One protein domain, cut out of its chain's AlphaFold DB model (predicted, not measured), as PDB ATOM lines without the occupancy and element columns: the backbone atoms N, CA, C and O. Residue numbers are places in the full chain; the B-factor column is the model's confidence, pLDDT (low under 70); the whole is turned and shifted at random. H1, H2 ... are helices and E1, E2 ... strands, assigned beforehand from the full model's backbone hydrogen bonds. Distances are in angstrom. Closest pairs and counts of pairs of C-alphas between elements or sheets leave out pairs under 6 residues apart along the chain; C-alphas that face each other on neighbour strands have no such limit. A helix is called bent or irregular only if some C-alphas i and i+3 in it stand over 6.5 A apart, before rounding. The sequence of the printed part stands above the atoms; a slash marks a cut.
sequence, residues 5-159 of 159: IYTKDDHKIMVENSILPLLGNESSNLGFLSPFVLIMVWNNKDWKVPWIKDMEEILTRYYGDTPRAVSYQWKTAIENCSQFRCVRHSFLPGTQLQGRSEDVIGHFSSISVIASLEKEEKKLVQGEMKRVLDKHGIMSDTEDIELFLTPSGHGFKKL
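What this domain is: This is residues 5 to 159 of the 159 residues of an uncharacterized protein of Crassostrea gigas (UniProt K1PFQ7). A long, twisted sheet is built along one spine strand, E5, with E2 on one side of it and E3 and E4, one after the other, on the other side; a head of helices, H3, H5, H6 and H7, sits at the end where E5 begins. Toward the end where E5 finishes, H1 and H4 only graze the sheet, short E1 edges E2, and residues 25 to 33 stick out. The printed part has 155 residues, with seven named helices and five named strands that follow along the chain as E1 H1 H2 E2 H3 H4 E3 E4 H5 H6 H7 E5; the class is mixed, helices and strands, and the neighbour strands are antiparallel. The whole is loose, with a radius of gyration of the C-alphas of 18.7 A, and elongated, spanning 57 by 32 by 29 A.

Where its parts are: Find C-alpha 145 at (-43.127, -44.006, 18.445); from there E5 runs 41.6 A to C-alpha 158 at (-44.534, -19.293, 51.891). E2, residues 37 to 45, is 25.8 A long, and E3, residues 84 to 91, is 20.7 A long and bends by 52 degrees at residue 87. E4 is residues 95 to 99, and E1 is residues 5 to 7, beginning at (-38.877, -23.198, 39.378). Among the helices, look first for H7, residues 119 to 135, 24.4 A long; H3 is residues 50 to 60, 15.2 A, and H5 is residues 101 to 109, 12.1 A. H4 is residues 73 to 79, H1 residues 20 to 23, H6 residues 112 to 115. H2, residues 25 to 28, is only just irregular: C-alphas 25 and 28 are 6.9 A apart.

How they stand to each other: Start at E5, whose pairing is staggered. With E2, N 40 and O 154 are 2.9 A apart, within hydrogen-bond range; with E3, N 153 and O 90 are at 2.8 A; with E4, N 97 and O 147 are at 2.8 A. E1 faces E2 at C-alphas 6 and 39, 5.6 A apart, with no N and O pair within range. H5 lies over E4 at a height over the sheet of 9.3 A, and runs along the strands, at 13 degrees to E4 on the local plane. H7, not on the sheet, touches H5 at a steep tilt of 49 degrees, opposite ways, the closest C-alphas being those of Ile 105 and Met 129, 6.5 A. H7 touches H3 at a shallow tilt of 19 degrees, opposite ways, closest at Met 55 and Met 129, C-alphas 6.4 A apart. With residues 122 to 125 alone H7 only just touches H6, with 3 pairs of C-alphas within 8 A, the closest Ile 114 and Lys 122 at 6.6 A. In H3, H4, H5 and H7 every O i to N i+4 pair is within hydrogen-bond range; H1, H2 and H6 are too short for such a pair.

The domain as a whole: The C-alphas farthest apart, of Phe 32 and Lys 135, are 58.1 A apart. The printed part has no cut; the links E1 to H1 and H3 to H4 are long. The mean pLDDT of the printed part is 76.0, and 37 residues are under 70, among them residues 5 to 36.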
ATOM      1  N   ILE A   5     -38.512 -23.880  38.140       43.09
ATOM      2  CA  ILE A   5     -38.877 -23.198  39.378       43.09
ATOM      3  C   ILE A   5     -39.343 -21.804  38.988       43.09
ATOM      4  O   ILE A   5     -38.572 -21.028  38.429       43.09
ATOM      5  N   TYR A   6     -40.596 -21.489  39.291       47.62
ATOM      6  CA  TYR A   6     -41.137 -20.152  39.083       47.62
ATOM      7  C   TYR A   6     -41.325 -19.468  40.434       47.62
ATOM      8  O   TYR A   6     -42.026 -19.995  41.301       47.62
ATOM      9  N   THR A   7     -40.712 -18.297  40.597       42.88
ATOM     10  CA  THR A   7     -40.934 -17.375  41.717       42.88
ATOM     11  C   THR A   7     -41.527 -16.089  41.161       42.88
ATOM     12  O   THR A   7     -41.049 -15.577  40.151       42.88
ATOM     13  N   LYS A   8     -42.601 -15.580  41.770       41.59
ATOM     14  CA  LYS A   8     -43.359 -14.436  41.233       41.59
ATOM     15  C   LYS A   8     -42.656 -13.080  41.427       41.59
ATOM     16  O   LYS A   8     -43.162 -12.078  40.933       41.59
ATOM     17  N   ASP A   9     -41.510 -13.033  42.094       42.78
ATOM     18  CA  ASP A   9     -40.845 -11.761  42.369       42.78
ATOM     19  C   ASP A   9     -40.108 -11.231  41.130       42.78
ATOM     20  O   ASP A   9     -39.083 -11.744  40.684       42.78
ATOM     21  N   ASP A  10     -40.728 -10.194  40.575       37.00
ATOM     22  CA  ASP A  10     -40.217  -9.134  39.706       37.00
ATOM     23  C   ASP A  10     -39.849  -9.368  38.244       37.00
ATOM     24  O   ASP A  10     -39.709  -8.373  37.533       37.00
ATOM     25  N   HIS A  11     -39.877 -10.577  37.683       33.09
ATOM     26  CA  HIS A  11     -39.821 -10.707  36.219       33.09
ATOM     27  C   HIS A  11     -40.831 -11.716  35.679       33.09
ATOM     28  O   HIS A  11     -40.799 -12.891  36.028       33.09
ATOM     29  N   LYS A  12     -41.739 -11.205  34.824       33.22
ATOM     30  CA  LYS A  12     -42.744 -11.914  34.009       33.22
ATOM     31  C   LYS A  12     -42.504 -13.426  33.957       33.22
ATOM     32  O   LYS A  12     -41.797 -13.922  33.083       33.22
ATOM     33  N   ILE A  13     -43.180 -14.162  34.837       38.94
ATOM     34  CA  ILE A  13     -43.476 -15.557  34.542       38.94
ATOM     35  C   ILE A  13     -44.382 -15.491  33.313       38.94
ATOM     36  O   ILE A  13     -45.504 -14.986  33.392       38.94
ATOM     37  N   MET A  14     -43.885 -15.942  32.162       31.22
ATOM     38  CA  MET A  14     -44.753 -16.382  31.076       31.22
ATOM     39  C   MET A  14     -45.525 -17.568  31.651       31.22
ATOM     40  O   MET A  14     -45.058 -18.703  31.601       31.22
ATOM     41  N   VAL A  15     -46.633 -17.281  32.339       40.00
ATOM     42  CA  VAL A  15     -47.556 -18.295  32.835       40.00
ATOM     43  C   VAL A  15     -48.187 -18.860  31.579       40.00
ATOM     44  O   VAL A  15     -49.163 -18.327  31.058       40.00
ATOM     45  N   GLU A  16     -47.555 -19.885  31.024       39.59
ATOM     46  CA  GLU A  16     -48.165 -20.691  29.988       39.59
ATOM     47  C   GLU A  16     -49.511 -21.181  30.548       39.59
ATOM     48  O   GLU A  16     -49.607 -21.535  31.728       39.59
ATOM     49  N   ASN A  17     -50.583 -21.126  29.750       45.91
ATOM     50  CA  ASN A  17     -51.956 -21.391  30.219       45.91
ATOM     51  C   ASN A  17     -52.102 -22.748  30.947       45.91
ATOM     52  O   ASN A  17     -53.024 -22.935  31.740       45.91
ATOM     53  N   SER A  18     -51.163 -23.669  30.723       50.16
ATOM     54  CA  SER A  18     -51.011 -24.965  31.388       50.16
ATOM     55  C   SER A  18     -50.731 -24.891  32.900       50.16
ATOM     56  O   SER A  18     -51.016 -25.855  33.605       50.16
ATOM     57  N   ILE A  19     -50.216 -23.772  33.427       49.22
ATOM     58  CA  ILE A  19     -49.816 -23.612  34.841       49.22
ATOM     59  C   ILE A  19     -50.907 -22.898  35.666       49.22
ATOM     60  O   ILE A  19     -50.933 -23.006  36.892       49.22
ATOM     61  N   LEU A  20     -51.866 -22.223  35.018       56.31
ATOM     62  CA  LEU A  20     -53.007 -21.559  35.676       56.31
ATOM     63  C   LEU A  20     -53.802 -22.481  36.622       56.31
ATOM     64  O   LEU A  20     -54.148 -22.034  37.722       56.31
ATOM     65  N   PRO A  21     -54.032 -23.770  36.292       58.50
ATOM     66  CA  PRO A  21     -54.656 -24.695  37.222       58.50
ATOM     67  C   PRO A  21     -53.880 -24.848  38.528       58.50
ATOM     68  O   PRO A  21     -54.494 -25.192  39.516       58.50
ATOM     69  N   LEU A  22     -52.576 -24.575  38.605       56.50
ATOM     70  CA  LEU A  22     -51.795 -24.717  39.842       56.50
ATOM     71  C   LEU A  22     -51.930 -23.514  40.790       56.50
ATOM     72  O   LEU A  22     -51.608 -23.634  41.972       56.50
ATOM     73  N   LEU A  23     -52.448 -22.382  40.304       56.19
ATOM     74  CA  LEU A  23     -52.541 -21.119  41.046       56.19
ATOM     75  C   LEU A  23     -53.906 -20.890  41.729       56.19
ATOM     76  O   LEU A  23     -53.973 -20.157  42.714       56.19
ATOM     77  N   GLY A  24     -54.973 -21.562  41.278       51.22
ATOM     78  CA  GLY A  24     -56.329 -21.417  41.839       51.22
ATOM     79  C   GLY A  24     -57.065 -20.131  41.423       51.22
ATOM     80  O   GLY A  24     -56.479 -19.232  40.831       51.22
ATOM     81  N   ASN A  25     -58.367 -20.051  41.731       48.53
ATOM     82  CA  ASN A  25     -59.273 -18.954  41.323       48.53
ATOM     83  C   ASN A  25     -59.053 -17.615  42.060       48.53
ATOM     84  O   ASN A  25     -59.765 -16.645  41.803       48.53
ATOM     85  N   GLU A  26     -58.083 -17.528  42.973       47.41
ATOM     86  CA  GLU A  26     -57.861 -16.325  43.791       47.41
ATOM     87  C   GLU A  26     -57.166 -15.178  43.046       47.41
ATOM     88  O   GLU A  26     -56.988 -14.095  43.599       47.41
ATOM     89  N   SER A  27     -56.831 -15.360  41.768       45.34
ATOM     90  CA  SER A  27     -56.261 -14.321  40.902       45.34
ATOM     91  C   SER A  27     -57.171 -13.100  40.695       45.34
ATOM     92  O   SER A  27     -56.699 -12.079  40.204       45.34
ATOM     93  N   SER A  28     -58.442 -13.170  41.103       40.75
ATOM     94  CA  SER A  28     -59.428 -12.094  40.943       40.75
ATOM     95  C   SER A  28     -59.525 -11.106  42.121       40.75
ATOM     96  O   SER A  28     -60.153 -10.068  41.953       40.75
ATOM     97  N   ASN A  29     -58.877 -11.355  43.273       35.81
ATOM     98  CA  ASN A  29     -58.994 -10.495  44.473       35.81
ATOM     99  C   ASN A  29     -57.658 -10.093  45.139       35.81
ATOM    100  O   ASN A  29     -57.642  -9.628  46.277       35.81
ATOM    101  N   LEU A  30     -56.519 -10.232  44.456       41.22
ATOM    102  CA  LEU A  30     -55.195  -9.929  45.024       41.22
ATOM    103  C   LEU A  30     -54.827  -8.437  44.924       41.22
ATOM    104  O   LEU A  30     -53.876  -8.050  44.245       41.22
ATOM    105  N   GLY A  31     -55.570  -7.595  45.642       33.81
ATOM    106  CA  GLY A  31     -55.090  -6.281  46.061       33.81
ATOM    107  C   GLY A  31     -54.109  -6.445  47.223       33.81
ATOM    108  O   GLY A  31     -54.503  -6.898  48.287       33.81
ATOM    109  N   PHE A  32     -52.839  -6.092  47.002       39.38
ATOM    110  CA  PHE A  32     -51.819  -5.846  48.034       39.38
ATOM    111  C   PHE A  32     -51.672  -6.920  49.133       39.38
ATOM    112  O   PHE A  32     -52.154  -6.749  50.243       39.38
ATOM    113  N   LEU A  33     -50.964  -8.006  48.789       38.97
ATOM    114  CA  LEU A  33     -50.097  -8.883  49.613       38.97
ATOM    115  C   LEU A  33     -50.024 -10.237  48.882       38.97
ATOM    116  O   LEU A  33     -50.763 -11.172  49.180       38.97
ATOM    117  N   SER A  34     -49.192 -10.335  47.839       49.53
ATOM    118  CA  SER A  34     -49.033 -11.601  47.111       49.53
ATOM    119  C   SER A  34     -48.267 -12.588  47.998       49.53
ATOM    120  O   SER A  34     -47.133 -12.281  48.358       49.53
ATOM    121  N   PRO A  35     -48.806 -13.775  48.334       58.19
ATOM    122  CA  PRO A  35     -47.983 -14.803  48.949       58.19
ATOM    123  C   PRO A  35     -46.893 -15.203  47.948       58.19
ATOM    124  O   PRO A  35     -47.170 -15.375  46.758       58.19
ATOM    125  N   PHE A  36     -45.655 -15.334  48.419       68.75
ATOM    126  CA  PHE A  36     -44.579 -15.952  47.649       68.75
ATOM    127  C   PHE A  36     -45.004 -17.400  47.362       68.75
ATOM    128  O   PHE A  36     -45.212 -18.185  48.292       68.75
ATOM    129  N   VAL A  37     -45.199 -17.735  46.085       71.75
ATOM    130  CA  VAL A  37     -45.592 -19.080  45.646       71.75
ATOM    131  C   VAL A  37     -44.408 -19.724  44.942       71.75
ATOM    132  O   VAL A  37     -43.834 -19.130  44.033       71.75
ATOM    133  N   LEU A  38     -44.072 -20.941  45.360       78.25
ATOM    134  CA  LEU A  38     -43.136 -21.824  44.676       78.25
ATOM    135  C   LEU A  38     -43.945 -22.853  43.886       78.25
ATOM    136  O   LEU A  38     -44.790 -23.546  44.452       78.25
ATOM    137  N   ILE A  39     -43.678 -22.963  42.586       79.62
ATOM    138  CA  ILE A  39     -44.284 -23.980  41.723       79.62
ATOM    139  C   ILE A  39     -43.192 -24.906  41.208       79.62
ATOM    140  O   ILE A  39     -42.166 -24.442  40.713       79.62
ATOM    141  N   MET A  40     -43.443 -26.209  41.295       80.06
ATOM    142  CA  MET A  40     -42.603 -27.248  40.710       80.06
ATOM    143  C   MET A  40     -43.409 -28.075  39.722       80.06
ATOM    144  O   MET A  40     -44.496 -28.546  40.057       80.06
ATOM    145  N   VAL A  41     -42.858 -28.290  38.531       79.50
ATOM    146  CA  VAL A  41     -43.467 -29.124  37.491       79.50
ATOM    147  C   VAL A  41     -42.532 -30.277  37.145       79.50
ATOM    148  O   VAL A  41     -41.337 -30.080  36.927       79.50
ATOM    149  N   TRP A  42     -43.091 -31.485  37.082       78.44
ATOM    150  CA  TRP A  42     -42.387 -32.714  36.727       78.44
ATOM    151  C   TRP A  42     -43.037 -33.365  35.513       78.44
ATOM    152  O   TRP A  42     -44.215 -33.709  35.570       78.44
ATOM    153  N   ASN A  43     -42.274 -33.590  34.443       81.62
ATOM    154  CA  ASN A  43     -42.733 -34.360  33.284       81.62
ATOM    155  C   ASN A  43     -42.579 -35.857  33.569       81.62
ATOM    156  O   ASN A  43     -41.507 -36.430  33.341       81.62
ATOM    157  N   ASN A  44     -43.635 -36.480  34.097       81.50
ATOM    158  CA  ASN A  44     -43.607 -37.900  34.430       81.50
ATOM    159  C   ASN A  44     -43.753 -38.742  33.163       81.50
ATOM    160  O   ASN A  44     -44.614 -38.467  32.331       81.50
ATOM    161  N   LYS A  45     -42.922 -39.776  33.040       85.12
ATOM    162  CA  LYS A  45     -43.044 -40.813  32.008       85.12
ATOM    163  C   LYS A  45     -43.774 -42.008  32.608       85.12
ATOM    164  O   LYS A  45     -43.636 -42.248  33.809       85.12
ATOM    165  N   ASP A  46     -44.500 -42.775  31.800       84.19
ATOM    166  CA  ASP A  46     -45.103 -44.016  32.289       84.19
ATOM    167  C   ASP A  46     -44.063 -45.139  32.387       84.19
ATOM    168  O   ASP A  46     -43.661 -45.751  31.400       84.19
ATOM    169  N   TRP A  47     -43.624 -45.420  33.609       82.38
ATOM    170  CA  TRP A  47     -42.612 -46.437  33.895       82.38
ATOM    171  C   TRP A  47     -43.133 -47.871  33.806       82.38
ATOM    172  O   TRP A  47     -42.350 -48.814  33.916       82.38
ATOM    173  N   LYS A  48     -44.445 -48.060  33.624       85.94
ATOM    174  CA  LYS A  48     -45.026 -49.379  33.362       85.94
ATOM    175  C   LYS A  48     -44.749 -49.844  31.934       85.94
ATOM    176  O   LYS A  48     -44.818 -51.042  31.675       85.94
ATOM    177  N   VAL A  49     -44.415 -48.922  31.029       89.19
ATOM    178  CA  VAL A  49     -44.022 -49.239  29.655       89.19
ATOM    179  C   VAL A  49     -42.577 -49.770  29.656       89.19
ATOM    180  O   VAL A  49     -41.666 -49.037  30.051       89.19
ATOM    181  N   PRO A  50     -42.326 -51.020  29.213       92.19
ATOM    182  CA  PRO A  50     -41.023 -51.671  29.379       92.19
ATOM    183  C   PRO A  50     -39.841 -50.912  28.765       92.19
ATOM    184  O   PRO A  50     -38.810 -50.757  29.415       92.19
ATOM    185  N   TRP A  51     -39.991 -50.387  27.547       92.12
ATOM    186  CA  TRP A  51     -38.912 -49.647  26.892       92.12
ATOM    187  C   TRP A  51     -38.604 -48.319  27.599       92.12
ATOM    188  O   TRP A  51     -37.443 -47.929  27.686       92.12
ATOM    189  N   ILE A  52     -39.616 -47.651  28.170       91.44
ATOM    190  CA  ILE A  52     -39.434 -46.420  28.954       91.44
ATOM    191  C   ILE A  52     -38.640 -46.723  30.224       91.44
ATOM    192  O   ILE A  52     -37.754 -45.952  30.590       91.44
ATOM    193  N   LYS A  53     -38.935 -47.848  30.884       91.25
ATOM    194  CA  LYS A  53     -38.196 -48.295  32.066       91.25
ATOM    195  C   LYS A  53     -36.719 -48.538  31.741       91.25
ATOM    196  O   LYS A  53     -35.864 -47.983  32.423       91.25
ATOM    197  N   ASP A  54     -36.424 -49.291  30.683       94.25
ATOM    198  CA  ASP A  54     -35.043 -49.568  30.260       94.25
ATOM    199  C   ASP A  54     -34.297 -48.272  29.863       94.25
ATOM    200  O   ASP A  54     -33.121 -48.099  30.185       94.25
ATOM    201  N   MET A  55     -34.980 -47.311  29.224       92.88
ATOM    202  CA  MET A  55     -34.414 -45.983  28.938       92.88
ATOM    203  C   MET A  55     -34.111 -45.195  30.222       92.88
ATOM    204  O   MET A  55     -33.065 -44.556  30.332       92.88
ATOM    205  N   GLU A  56     -34.998 -45.236  31.217       89.19
ATOM    206  CA  GLU A  56     -34.792 -44.576  32.511       89.19
ATOM    207  C   GLU A  56     -33.643 -45.221  33.307       89.19
ATOM    208  O   GLU A  56     -32.912 -44.520  34.010       89.19
ATOM    209  N   GLU A  57     -33.419 -46.529  33.174       91.38
ATOM    210  CA  GLU A  57     -32.264 -47.220  33.764       91.38
ATOM    211  C   GLU A  57     -30.931 -46.715  33.187       91.38
ATOM    212  O   GLU A  57     -29.964 -46.567  33.939       91.38
ATOM    213  N   ILE A  58     -30.883 -46.355  31.895       93.62
ATOM    214  CA  ILE A  58     -29.722 -45.674  31.296       93.62
ATOM    215  C   ILE A  58     -29.496 -44.328  31.979       93.62
ATOM    216  O   ILE A  58     -28.402 -44.069  32.480       93.62
ATOM    217  N   LEU A  59     -30.533 -43.486  32.045       89.44
ATOM    218  CA  LEU A  59     -30.424 -42.154  32.644       89.44
ATOM    219  C   LEU A  59     -30.024 -42.211  34.125       89.44
ATOM    220  O   LEU A  59     -29.251 -41.374  34.584       89.44
ATOM    221  N   THR A  60     -30.536 -43.198  34.870       87.06
ATOM    222  CA  THR A  60     -30.321 -43.361  36.319       87.06
ATOM    223  C   THR A  60     -28.838 -43.380  36.682       87.06
ATOM    224  O   THR A  60     -28.457 -42.795  37.693       87.06
ATOM    225  N   ARG A  61     -27.983 -43.960  35.834       89.44
ATOM    226  CA  ARG A  61     -26.531 -44.021  36.069       89.44
ATOM    227  C   ARG A  61     -25.851 -42.650  36.063       89.44
ATOM    228  O   ARG A  61     -24.804 -42.496  36.677       89.44
ATOM    229  N   TYR A  62     -26.464 -41.662  35.412       88.25
ATOM    230  CA  TYR A  62     -25.931 -40.306  35.272       88.25
ATOM    231  C   TYR A  62     -26.504 -39.316  36.288       88.25
ATOM    232  O   TYR A  62     -25.997 -38.207  36.421       88.25
ATOM    233  N   TYR A  63     -27.561 -39.686  37.015       81.25
ATOM    234  CA  TYR A  63     -28.207 -38.781  37.968       81.25
ATOM    235  C   TYR A  63     -27.451 -38.623  39.296       81.25
ATOM    236  O   TYR A  63     -27.693 -37.638  40.000       81.25
ATOM    237  N   GLY A  64     -26.546 -39.546  39.642       79.31
ATOM    238  CA  GLY A  64     -25.868 -39.551  40.943       79.31
ATOM    239  C   GLY A  64     -26.876 -39.474  42.097       79.31
ATOM    240  O   GLY A  64     -27.871 -40.197  42.097       79.31
ATOM    241  N   ASP A  65     -26.663 -38.537  43.023       72.25
ATOM    242  CA  ASP A  65     -27.533 -38.306  44.191       72.25
ATOM    243  C   ASP A  65     -28.695 -37.326  43.927       72.25
ATOM    244  O   ASP A  65     -29.378 -36.891  44.857       72.25
ATOM    245  N   THR A  66     -28.934 -36.934  42.670       70.50
ATOM    246  CA  THR A  66     -29.978 -35.951  42.337       70.50
ATOM    247  C   THR A  66     -31.370 -36.497  42.695       70.50
ATOM    248  O   THR A  66     -31.780 -37.521  42.136       70.50
ATOM    249  N   PRO A  67     -32.157 -35.809  43.552       68.00
ATOM    250  CA  PRO A  67     -33.504 -36.243  43.915       68.00
ATOM    251  C   PRO A  67     -34.407 -36.394  42.687       68.00
ATOM    252  O   PRO A  67     -34.646 -35.436  41.947       68.00
ATOM    253  N   ARG A  68     -34.947 -37.598  42.476       73.56
ATOM    254  CA  ARG A  68     -35.863 -37.880  41.362       73.56
ATOM    255  C   ARG A  68     -37.302 -37.577  41.747       73.56
ATOM    256  O   ARG A  68     -37.694 -37.768  42.895       73.56
ATOM    257  N   ALA A  69     -38.122 -37.210  40.759       69.19
ATOM    258  CA  ALA A  69     -39.563 -37.029  40.951       69.19
ATOM    259  C   ALA A  69     -40.187 -38.216  41.711       69.19
ATOM    260  O   ALA A  69     -40.888 -38.027  42.702       69.19
ATOM    261  N   VAL A  70     -39.826 -39.433  41.299       68.31
ATOM    262  CA  VAL A  70     -40.329 -40.694  41.858       68.31
ATOM    263  C   VAL A  70     -39.785 -41.069  43.234       68.31
ATOM    264  O   VAL A  70     -40.389 -41.900  43.903       68.31
ATOM    265  N   SER A  71     -38.645 -40.507  43.658       73.12
ATOM    266  CA  SER A  71     -38.084 -40.825  44.973       73.12
ATOM    267  C   SER A  71     -38.789 -40.036  46.066       73.12
ATOM    268  O   SER A  71     -38.603 -40.333  47.242       73.12
ATOM    269  N   TYR A  72     -39.566 -39.013  45.687       77.12
ATOM    270  CA  TYR A  72     -40.226 -38.063  46.582       77.12
ATOM    271  C   TYR A  72     -39.280 -37.351  47.565       77.12
ATOM    272  O   TYR A  72     -39.738 -36.552  48.376       77.12
ATOM    273  N   GLN A  73     -37.961 -37.541  47.459       78.31
ATOM    274  CA  GLN A  73     -36.971 -36.908  48.335       78.31
ATOM    275  C   GLN A  73     -37.029 -35.379  48.237       78.31
ATOM    276  O   GLN A  73     -36.887 -34.687  49.240       78.31
ATOM    277  N   TRP A  74     -37.313 -34.856  47.039       78.94
ATOM    278  CA  TRP A  74     -37.548 -33.431  46.813       78.94
ATOM    279  C   TRP A  74     -38.747 -32.912  47.622       78.94
ATOM    280  O   TRP A  74     -38.701 -31.809  48.158       78.94
ATOM    281  N   LYS A  75     -39.810 -33.717  47.744       79.50
ATOM    282  CA  LYS A  75     -41.030 -33.354  48.464       79.50
ATOM    283  C   LYS A  75     -40.749 -33.302  49.959       79.50
ATOM    284  O   LYS A  75     -41.048 -32.291  50.584       79.50
ATOM    285  N   THR A  76     -40.083 -34.325  50.493       81.19
ATOM    286  CA  THR A  76     -39.644 -34.364  51.895       81.19
ATOM    287  C   THR A  76     -38.757 -33.168  52.245       81.19
ATOM    288  O   THR A  76     -38.945 -32.552  53.289       81.19
ATOM    289  N   ALA A  77     -37.813 -32.800  51.373       81.38
ATOM    290  CA  ALA A  77     -36.935 -31.653  51.603       81.38
ATOM    291  C   ALA A  77     -37.715 -30.331  51.728       81.38
ATOM    292  O   ALA A  77     -37.388 -29.505  52.578       81.38
ATOM    293  N   ILE A  78     -38.761 -30.144  50.918       80.75
ATOM    294  CA  ILE A  78     -39.595 -28.935  50.959       80.75
ATOM    295  C   ILE A  78     -40.571 -28.968  52.133       80.75
ATOM    296  O   ILE A  78     -40.744 -27.952  52.794       80.75
ATOM    297  N   GLU A  79     -41.181 -30.115  52.429       80.19
ATOM    298  CA  GLU A  79     -42.092 -30.269  53.572       80.19
ATOM    299  C   GLU A  79     -41.376 -30.100  54.920       80.19
ATOM    300  O   GLU A  79     -41.980 -29.620  55.876       80.19
ATOM    301  N   ASN A  80     -40.078 -30.409  54.988       84.81
ATOM    302  CA  ASN A  80     -39.240 -30.129  56.155       84.81
ATOM    303  C   ASN A  80     -38.800 -28.659  56.257       84.81
ATOM    304  O   ASN A  80     -38.257 -28.247  57.284       84.81
ATOM    305  N   CYS A  81     -39.006 -27.849  55.216       82.38
ATOM    306  CA  CYS A  81     -38.712 -26.425  55.260       82.38
ATOM    307  C   CYS A  81     -39.874 -25.682  55.931       82.38
ATOM    308  O   CYS A  81     -40.940 -25.515  55.344       82.38
ATOM    309  N   SER A  82     -39.652 -25.155  57.137       82.25
ATOM    310  CA  SER A  82     -40.668 -24.420  57.914       82.25
ATOM    311  C   SER A  82     -41.194 -23.148  57.240       82.25
ATOM    312  O   SER A  82     -42.161 -22.560  57.710       82.25
ATOM    313  N   GLN A  83     -40.559 -22.707  56.154       83.12
ATOM    314  CA  GLN A  83     -40.959 -21.526  55.399       83.12
ATOM    315  C   GLN A  83     -41.992 -21.832  54.321       83.12
ATOM    316  O   GLN A  83     -42.568 -20.891  53.792       83.12
ATOM    317  N   PHE A  84     -42.228 -23.096  53.964       81.81
ATOM    318  CA  PHE A  84     -43.137 -23.461  52.882       81.81
ATOM    319  C   PHE A  84     -44.144 -24.515  53.320       81.81
ATOM    320  O   PHE A  84     -43.853 -25.427  54.085       81.81
ATOM    321  N   ARG A  85     -45.351 -24.421  52.765       80.94
ATOM    322  CA  ARG A  85     -46.384 -25.446  52.900       80.94
ATOM    323  C   ARG A  85     -46.933 -25.802  51.529       80.94
ATOM    324  O   ARG A  85     -47.302 -24.908  50.766       80.94
ATOM    325  N   CYS A  86     -47.028 -27.098  51.233       81.06
ATOM    326  CA  CYS A  86     -47.711 -27.578  50.035       81.06
ATOM    327  C   CYS A  86     -49.198 -27.219  50.129       81.06
ATOM    328  O   CYS A  86     -49.864 -27.558  51.105       81.06
ATOM    329  N   VAL A  87     -49.711 -26.505  49.130       83.19
ATOM    330  CA  VAL A  87     -51.119 -26.084  49.081       83.19
ATOM    331  C   VAL A  87     -51.880 -26.734  47.938       83.19
ATOM    332  O   VAL A  87     -53.109 -26.748  47.963       83.19
ATOM    333  N   ARG A  88     -51.176 -27.258  46.928       79.38
ATOM    334  CA  ARG A  88     -51.810 -27.884  45.774       79.38
ATOM    335  C   ARG A  88     -50.908 -28.907  45.105       79.38
ATOM    336  O   ARG A  88     -49.722 -28.666  44.904       79.38
ATOM    337  N   HIS A  89     -51.520 -30.003  44.682       81.62
ATOM    338  CA  HIS A  89     -50.950 -30.970  43.756       81.62
ATOM    339  C   HIS A  89     -51.973 -31.214  42.644       81.62
ATOM    340  O   HIS A  89     -53.173 -31.314  42.913       81.62
ATOM    341  N   SER A  90     -51.545 -31.237  41.385       77.50
ATOM    342  CA  SER A  90     -52.426 -31.542  40.255       77.50
ATOM    343  C   SER A  90     -51.653 -32.229  39.135       77.50
ATOM    344  O   SER A  90     -50.502 -31.885  38.871       77.50
ATOM    345  N   PHE A  91     -52.305 -33.168  38.456       79.12
ATOM    346  CA  PHE A  91     -51.841 -33.673  37.169       79.12
ATOM    347  C   PHE A  91     -52.365 -32.756  36.065       79.12
ATOM    348  O   PHE A  91     -53.518 -32.322  36.107       79.12
ATOM    349  N   LEU A  92     -51.500 -32.421  35.115       75.44
ATOM    350  CA  LEU A  92     -51.844 -31.647  33.929       75.44
ATOM    351  C   LEU A  92     -52.211 -32.608  32.788       75.44
ATOM    352  O   LEU A  92     -51.822 -33.781  32.841       75.44
ATOM    353  N   PRO A  93     -52.949 -32.140  31.763       74.56
ATOM    354  CA  PRO A  93     -53.200 -32.932  30.566       74.56
ATOM    355  C   PRO A  93     -51.895 -33.510  30.020       74.56
ATOM    356  O   PRO A  93     -50.887 -32.804  29.934       74.56
ATOM    357  N   GLY A  94     -51.916 -34.803  29.707       71.00
ATOM    358  CA  GLY A  94     -50.746 -35.475  29.170       71.00
ATOM    359  C   GLY A  94     -50.376 -34.920  27.797       71.00
ATOM    360  O   GLY A  94     -51.252 -34.568  27.007       71.00
ATOM    361  N   THR A  95     -49.080 -34.866  27.515       72.50
ATOM    362  CA  THR A  95     -48.564 -34.559  26.183       72.50
ATOM    363  C   THR A  95     -48.051 -35.839  25.563       72.50
ATOM    364  O   THR A  95     -47.303 -36.590  26.190       72.50
ATOM    365  N   GLN A  96     -48.441 -36.066  24.320       73.69
ATOM    366  CA  GLN A  96     -47.909 -37.141  23.514       73.69
ATOM    367  C   GLN A  96     -46.791 -36.583  22.637       73.69
ATOM    368  O   GLN A  96     -46.995 -35.626  21.891       73.69
ATOM    369  N   LEU A  97     -45.603 -37.160  22.755       72.12
ATOM    370  CA  LEU A  97     -44.538 -36.975  21.785       72.12
ATOM    371  C   LEU A  97     -44.670 -38.106  20.762       72.12
ATOM    372  O   LEU A  97     -44.650 -39.274  21.141       72.12
ATOM    373  N   GLN A  98     -44.838 -37.742  19.495       75.31
ATOM    374  CA  GLN A  98     -44.805 -38.654  18.356       75.31
ATOM    375  C   GLN A  98     -43.573 -38.313  17.526       75.31
ATOM    376  O   GLN A  98     -43.275 -37.133  17.321       75.31
ATOM    377  N   GLY A  99     -42.846 -39.330  17.086       79.81
ATOM    378  CA  GLY A  99     -41.719 -39.147  16.186       79.81
ATOM    379  C   GLY A  99     -40.957 -40.438  15.949       79.81
ATOM    380  O   GLY A  99     -41.289 -41.492  16.497       79.81
ATOM    381  N   ARG A 100     -39.904 -40.341  15.144       87.88
ATOM    382  CA  ARG A 100     -39.059 -41.481  14.796       87.88
ATOM    383  C   ARG A 100     -38.152 -41.870  15.954       87.88
ATOM    384  O   ARG A 100     -37.995 -41.142  16.939       87.88
ATOM    385  N   SER A 101     -37.484 -43.004  15.791       89.00
ATOM    386  CA  SER A 101     -36.468 -43.494  16.725       89.00
ATOM    387  C   SER A 101     -35.441 -42.412  17.096       89.00
ATOM    388  O   SER A 101     -35.107 -42.240  18.271       89.00
ATOM    389  N   GLU A 102     -34.987 -41.619  16.124       89.12
ATOM    390  CA  GLU A 102     -34.052 -40.510  16.335       89.12
ATOM    391  C   GLU A 102     -34.650 -39.363  17.153       89.12
ATOM    392  O   GLU A 102     -33.941 -38.784  17.975       89.12
ATOM    393  N   ASP A 103     -35.934 -39.047  16.968       89.56
ATOM    394  CA  ASP A 103     -36.617 -37.985  17.713       89.56
ATOM    395  C   ASP A 103     -36.770 -38.374  19.185       89.56
ATOM    396  O   ASP A 103     -36.503 -37.571  20.086       89.56
ATOM    397  N   VAL A 104     -37.109 -39.642  19.446       89.50
ATOM    398  CA  VAL A 104     -37.155 -40.204  20.801       89.50
ATOM    399  C   VAL A 104     -35.770 -40.156  21.441       89.50
ATOM    400  O   VAL A 104     -35.615 -39.621  22.541       89.50
ATOM    401  N   ILE A 105     -34.730 -40.641  20.756       92.69
ATOM    402  CA  ILE A 105     -33.350 -40.579  21.263       92.69
ATOM    403  C   ILE A 105     -32.924 -39.124  21.500       92.69
ATOM    404  O   ILE A 105     -32.286 -38.827  22.513       92.69
ATOM    405  N   GLY A 106     -33.297 -38.206  20.609       92.31
ATOM    406  CA  GLY A 106     -33.054 -36.772  20.730       92.31
ATOM    407  C   GLY A 106     -33.696 -36.180  21.982       92.31
ATOM    408  O   GLY A 106     -33.025 -35.479  22.742       92.31
ATOM    409  N   HIS A 107     -34.952 -36.532  22.260       90.06
ATOM    410  CA  HIS A 107     -35.671 -36.116  23.463       90.06
ATOM    411  C   HIS A 107     -34.986 -36.601  24.748       90.06
ATOM    412  O   HIS A 107     -34.781 -35.828  25.684       90.06
ATOM    413  N   PHE A 108     -34.578 -37.869  24.809       91.31
ATOM    414  CA  PHE A 108     -33.832 -38.375  25.965       91.31
ATOM    415  C   PHE A 108     -32.429 -37.749  26.064       91.31
ATOM    416  O   PHE A 108     -31.964 -37.443  27.161       91.31
ATOM    417  N   SER A 109     -31.784 -37.464  24.931       93.00
ATOM    418  CA  SER A 109     -30.474 -36.800  24.858       93.00
ATOM    419  C   SER A 109     -30.500 -35.322  25.262       93.00
ATOM    420  O   SER A 109     -29.443 -34.754  25.546       93.00
ATOM    421  N   SER A 110     -31.673 -34.682  25.275       90.12
ATOM    422  CA  SER A 110     -31.848 -33.296  25.728       90.12
ATOM    423  C   SER A 110     -32.049 -33.189  27.242       90.12
ATOM    424  O   SER A 110     -32.103 -32.090  27.800       90.12
ATOM    425  N   ILE A 111     -32.156 -34.321  27.944       88.38
ATOM    426  CA  ILE A 111     -32.186 -34.345  29.403       88.38
ATOM    427  C   ILE A 111     -30.817 -33.885  29.902       88.38
ATOM    428  O   ILE A 111     -29.811 -34.497  29.571       88.38
ATOM    429  N   SER A 112     -30.803 -32.829  30.720       85.06
ATOM    430  CA  SER A 112     -29.602 -32.180  31.273       85.06
ATOM    431  C   SER A 112     -28.434 -33.115  31.601       85.06
ATOM    432  O   SER A 112     -27.340 -32.850  31.123       85.06
ATOM    433  N   VAL A 113     -28.662 -34.213  32.332       87.12
ATOM    434  CA  VAL A 113     -27.594 -35.159  32.718       87.12
ATOM    435  C   VAL A 113     -26.911 -35.849  31.533       87.12
ATOM    436  O   VAL A 113     -25.737 -36.171  31.617       87.12
ATOM    437  N   ILE A 114     -27.625 -36.046  30.421       92.25
ATOM    438  CA  ILE A 114     -27.069 -36.575  29.167       92.25
ATOM    439  C   ILE A 114     -26.556 -35.441  28.281       92.25
ATOM    440  O   ILE A 114     -25.550 -35.574  27.588       92.25
ATOM    441  N   ALA A 115     -27.252 -34.303  28.290       92.31
ATOM    442  CA  ALA A 115     -26.896 -33.148  27.484       92.31
ATOM    443  C   ALA A 115     -25.531 -32.558  27.874       92.31
ATOM    444  O   ALA A 115     -24.857 -32.029  26.993       92.31
ATOM    445  N   SER A 116     -25.138 -32.673  29.148       92.00
ATOM    446  CA  SER A 116     -23.852 -32.216  29.684       92.00
ATOM    447  C   SER A 116     -22.695 -33.199  29.497       92.00
ATOM    448  O   SER A 116     -21.582 -32.868  29.891       92.00
ATOM    449  N   LEU A 117     -22.936 -34.399  28.960       93.62
ATOM    450  CA  LEU A 117     -21.870 -35.373  28.723       93.62
ATOM    451  C   LEU A 117     -20.948 -34.916  27.592       93.62
ATOM    452  O   LEU A 117     -21.387 -34.290  26.621       93.62
ATOM    453  N   GLU A 118     -19.683 -35.319  27.690       95.88
ATOM    454  CA  GLU A 118     -18.718 -35.176  26.604       95.88
ATOM    455  C   GLU A 118     -19.193 -35.922  25.350       95.88
ATOM    456  O   GLU A 118     -19.940 -36.905  25.412       95.88
ATOM    457  N   LYS A 119     -18.764 -35.455  24.176       95.31
ATOM    458  CA  LYS A 119     -19.295 -35.909  22.880       95.31
ATOM    459  C   LYS A 119     -19.186 -37.424  22.683       95.31
ATOM    460  O   LYS A 119     -20.117 -38.048  22.173       95.31
ATOM    461  N   GLU A 120     -18.061 -38.014  23.063       95.81
ATOM    462  CA  GLU A 120     -17.785 -39.445  22.940       95.81
ATOM    463  C   GLU A 120     -18.692 -40.265  23.860       95.81
ATOM    464  O   GLU A 120     -19.300 -41.237  23.415       95.81
ATOM    465  N   GLU A 121     -18.863 -39.833  25.108       95.69
ATOM    466  CA  GLU A 121     -19.743 -40.497  26.070       95.69
ATOM    467  C   GLU A 121     -21.214 -40.374  25.658       95.69
ATOM    468  O   GLU A 121     -21.956 -41.357  25.661       95.69
ATOM    469  N   LYS A 122     -21.620 -39.198  25.171       95.94
ATOM    470  CA  LYS A 122     -22.962 -38.973  24.630       95.94
ATOM    471  C   LYS A 122     -23.277 -39.919  23.470       95.94
ATOM    472  O   LYS A 122     -24.381 -40.458  23.413       95.94
ATOM    473  N   LYS A 123     -22.318 -40.181  22.572       96.50
ATOM    474  CA  LYS A 123     -22.482 -41.170  21.489       96.50
ATOM    475  C   LYS A 123     -22.662 -42.592  22.018       96.50
ATOM    476  O   LYS A 123     -23.477 -43.334  21.471       96.50
ATOM    477  N   LEU A 124     -21.926 -42.980  23.062       96.81
ATOM    478  CA  LEU A 124     -22.071 -44.300  23.685       96.81
ATOM    479  C   LEU A 124     -23.475 -44.476  24.272       96.81
ATOM    480  O   LEU A 124     -24.140 -45.470  23.974       96.81
ATOM    481  N   VAL A 125     -23.954 -43.471  25.008       97.06
ATOM    482  CA  VAL A 125     -25.308 -43.442  25.580       97.06
ATOM    483  C   VAL A 125     -26.378 -43.517  24.494       97.06
ATOM    484  O   VAL A 125     -27.305 -44.317  24.599       97.06
ATOM    485  N   GLN A 126     -26.245 -42.742  23.417       96.81
ATOM    486  CA  GLN A 126     -27.176 -42.801  22.285       96.81
ATOM    487  C   GLN A 126     -27.187 -44.183  21.618       96.81
ATOM    488  O   GLN A 126     -28.246 -44.679  21.235       96.81
ATOM    489  N   GLY A 127     -26.031 -44.847  21.530       97.00
ATOM    490  CA  GLY A 127     -25.936 -46.228  21.061       97.00
ATOM    491  C   GLY A 127     -26.646 -47.231  21.978       97.00
ATOM    492  O   GLY A 127     -27.258 -48.178  21.488       97.00
ATOM    493  N   GLU A 128     -26.604 -47.032  23.296       97.25
ATOM    494  CA  GLU A 128     -27.388 -47.829  24.250       97.25
ATOM    495  C   GLU A 128     -28.888 -47.597  24.107       97.25
ATOM    496  O   GLU A 128     -29.642 -48.565  24.043       97.25
ATOM    497  N   MET A 129     -29.316 -46.340  23.985       96.38
ATOM    498  CA  MET A 129     -30.718 -45.995  23.739       96.38
ATOM    499  C   MET A 129     -31.229 -46.670  22.463       96.38
ATOM    500  O   MET A 129     -32.297 -47.278  22.471       96.38
ATOM    501  N   LYS A 130     -30.422 -46.665  21.393       95.38
ATOM    502  CA  LYS A 130     -30.739 -47.378  20.153       95.38
ATOM    503  C   LYS A 130     -30.940 -48.880  20.395       95.38
ATOM    504  O   LYS A 130     -31.920 -49.449  19.927       95.38
ATOM    505  N   ARG A 131     -30.059 -49.526  21.167       96.19
ATOM    506  CA  ARG A 131     -30.205 -50.952  21.521       96.19
ATOM    507  C   ARG A 131     -31.465 -51.239  22.337       96.19
ATOM    508  O   ARG A 131     -32.039 -52.309  22.178       96.19
ATOM    509  N   VAL A 132     -31.902 -50.315  23.194       95.88
ATOM    510  CA  VAL A 132     -33.165 -50.461  23.934       95.88
ATOM    511  C   VAL A 132     -34.355 -50.426  22.979       95.88
ATOM    512  O   VAL A 132     -35.189 -51.325  23.036       95.88
ATOM    513  N   LEU A 133     -34.424 -49.443  22.077       92.69
ATOM    514  CA  LEU A 133     -35.519 -49.364  21.102       92.69
ATOM    515  C   LEU A 133     -35.581 -50.621  20.215       92.69
ATOM    516  O   LEU A 133     -36.658 -51.175  20.002       92.69
ATOM    517  N   ASP A 134     -34.423 -51.115  19.770       93.75
ATOM    518  CA  ASP A 134     -34.301 -52.344  18.977       93.75
ATOM    519  C   ASP A 134     -34.759 -53.588  19.761       93.75
ATOM    520  O   ASP A 134     -35.604 -54.349  19.294       93.75
ATOM    521  N   LYS A 135     -34.302 -53.741  21.012       94.69
ATOM    522  CA  LYS A 135     -34.699 -54.831  21.922       94.69
ATOM    523  C   LYS A 135     -36.215 -54.927  22.111       94.69
ATOM    524  O   LYS A 135     -36.738 -56.031  22.247       94.69
ATOM    525  N   HIS A 136     -36.909 -53.791  22.171       92.69
ATOM    526  CA  HIS A 136     -38.365 -53.739  22.353       92.69
ATOM    527  C   HIS A 136     -39.144 -53.751  21.031       92.69
ATOM    528  O   HIS A 136     -40.367 -53.656  21.060       92.69
ATOM    529  N   GLY A 137     -38.465 -53.887  19.885       88.69
ATOM    530  CA  GLY A 137     -39.102 -53.963  18.567       88.69
ATOM    531  C   GLY A 137     -39.785 -52.666  18.131       88.69
ATOM    532  O   GLY A 137     -40.671 -52.703  17.288       88.69
ATOM    533  N   ILE A 138     -39.394 -51.534  18.719       85.00
ATOM    534  CA  ILE A 138     -39.956 -50.206  18.431       85.00
ATOM    535  C   ILE A 138     -38.997 -49.337  17.617       85.00
ATOM    536  O   ILE A 138     -39.258 -48.158  17.413       85.00
ATOM    537  N   MET A 139     -37.879 -49.907  17.160       81.50
ATOM    538  CA  MET A 139     -37.030 -49.262  16.169       81.50
ATOM    539  C   MET A 139     -37.813 -49.151  14.865       81.50
ATOM    540  O   MET A 139     -38.020 -50.146  14.173       81.50
ATOM    541  N   SER A 140     -38.256 -47.945  14.545       72.06
ATOM    542  CA  SER A 140     -38.962 -47.672  13.303       72.06
ATOM    543  C   SER A 140     -38.475 -46.373  12.678       72.06
ATOM    544  O   SER A 140     -38.335 -45.349  13.354       72.06
ATOM    545  N   ASP A 141     -38.226 -46.448  11.372       68.38
ATOM    546  CA  ASP A 141     -37.926 -45.297  10.514       68.38
ATOM    547  C   ASP A 141     -39.203 -44.778   9.823       68.38
ATOM    548  O   ASP A 141     -39.192 -43.723   9.178       68.38
ATOM    549  N   THR A 142     -40.301 -45.536   9.928       62.59
ATOM    550  CA  THR A 142     -41.544 -45.333   9.170       62.59
ATOM    551  C   THR A 142     -42.779 -45.146  10.040       62.59
ATOM    552  O   THR A 142     -43.739 -44.538   9.577       62.59
ATOM    553  N   GLU A 143     -42.770 -45.663  11.266       71.06
ATOM    554  CA  GLU A 143     -43.872 -45.561  12.224       71.06
ATOM    555  C   GLU A 143     -43.479 -44.641  13.377       71.06
ATOM    556  O   GLU A 143     -42.340 -44.668  13.850       71.06
ATOM    557  N   ASP A 144     -44.435 -43.832  13.829       77.69
ATOM    558  CA  ASP A 144     -44.222 -42.941  14.960       77.69
ATOM    559  C   ASP A 144     -44.229 -43.729  16.271       77.69
ATOM    560  O   ASP A 144     -45.160 -44.476  16.582       77.69
ATOM    561  N   ILE A 145     -43.192 -43.518  17.074       78.50
ATOM    562  CA  ILE A 145     -43.127 -44.006  18.445       78.50
ATOM    563  C   ILE A 145     -43.865 -43.008  19.331       78.50
ATOM    564  O   ILE A 145     -43.547 -41.818  19.363       78.50
ATOM    565  N   GLU A 146     -44.829 -43.506  20.099       80.25
ATOM    566  CA  GLU A 146     -45.593 -42.691  21.034       80.25
ATOM    567  C   GLU A 146     -44.952 -42.700  22.429       80.25
ATOM    568  O   GLU A 146     -44.850 -43.734  23.095       80.25
ATOM    569  N   LEU A 147     -44.550 -41.523  22.908       77.75
ATOM    570  CA  LEU A 147     -44.130 -41.294  24.288       77.75
ATOM    571  C   LEU A 147     -45.158 -40.409  24.992       77.75
ATOM    572  O   LEU A 147     -45.300 -39.223  24.691       77.75
ATOM    573  N   PHE A 148     -45.827 -40.972  25.994       79.88
ATOM    574  CA  PHE A 148     -46.773 -40.241  26.827       79.88
ATOM    575  C   PHE A 148     -46.073 -39.633  28.043       79.88
ATOM    576  O   PHE A 148     -45.455 -40.329  28.855       79.88
ATOM    577  N   LEU A 149     -46.199 -38.316  28.182       80.12
ATOM    578  CA  LEU A 149     -45.765 -37.557  29.346       80.12
ATOM    579  C   LEU A 149     -46.996 -37.083  30.107       80.12
ATOM    580  O   LEU A 149     -47.881 -36.474  29.520       80.12
ATOM    581  N   THR A 150     -47.045 -37.316  31.415       81.12
ATOM    582  CA  THR A 150     -48.103 -36.794  32.291       81.12
ATOM    583  C   THR A 150     -47.491 -35.793  33.264       81.12
ATOM    584  O   THR A 150     -46.942 -36.202  34.295       81.12
ATOM    585  N   PRO A 151     -47.519 -34.484  32.963       80.88
ATOM    586  CA  PRO A 151     -46.920 -33.511  33.853       80.88
ATOM    587  C   PRO A 151     -47.670 -33.461  35.191       80.88
ATOM    588  O   PRO A 151     -48.898 -33.489  35.235       80.88
ATOM    589  N   SER A 152     -46.940 -33.369  36.297       79.88
ATOM    590  CA  SER A 152     -47.505 -33.117  37.628       79.88
ATOM    591  C   SER A 152     -46.955 -31.819  38.187       79.88
ATOM    592  O   SER A 152     -45.741 -31.606  38.168       79.88
ATOM    593  N   GLY A 153     -47.837 -30.977  38.710       81.56
ATOM    594  CA  GLY A 153     -47.508 -29.689  39.297       81.56
ATOM    595  C   GLY A 153     -47.751 -29.665  40.801       81.56
ATOM    596  O   GLY A 153     -48.785 -30.135  41.275       81.56
ATOM    597  N   HIS A 154     -46.818 -29.076  41.540       80.31
ATOM    598  CA  HIS A 154     -46.898 -28.872  42.982       80.31
ATOM    599  C   HIS A 154     -46.744 -27.388  43.300       80.31
ATOM    600  O   HIS A 154     -45.757 -26.769  42.910       80.31
ATOM    601  N   GLY A 155     -47.734 -26.828  43.992       80.69
ATOM    602  CA  GLY A 155     -47.749 -25.444  44.447       80.69
ATOM    603  C   GLY A 155     -47.522 -25.364  45.952       80.69
ATOM    604  O   GLY A 155     -48.219 -26.019  46.731       80.69
ATOM    605  N   PHE A 156     -46.583 -24.519  46.361       79.25
ATOM    606  CA  PHE A 156     -46.238 -24.248  47.749       79.25
ATOM    607  C   PHE A 156     -46.442 -22.765  48.046       79.25
ATOM    608  O   PHE A 156     -46.061 -21.916  47.242       79.25
ATOM    609  N   LYS A 157     -47.025 -22.440  49.203       79.06
ATOM    610  CA  LYS A 157     -47.093 -21.060  49.709       79.06
ATOM    611  C   LYS A 157     -46.047 -20.877  50.798       79.06
ATOM    612  O   LYS A 157     -45.886 -21.764  51.640       79.06
ATOM    613  N   LYS A 158     -45.372 -19.730  50.779       77.31
ATOM    614  CA  LYS A 158     -44.534 -19.293  51.891       77.31
ATOM    615  C   LYS A 158     -45.408 -19.000  53.118       77.31
ATOM    616  O   LYS A 158     -46.489 -18.425  52.954       77.31
ATOM    617  N   LEU A 159     -44.971 -19.460  54.288       71.81
ATOM    618  CA  LEU A 159     -45.597 -19.203  55.589       71.81
ATOM    619  C   LEU A 159     -45.202 -17.830  56.143       71.81
ATOM    620  O   LEU A 159     -44.068 -17.377  55.858       71.81
TER     621      LEU A 159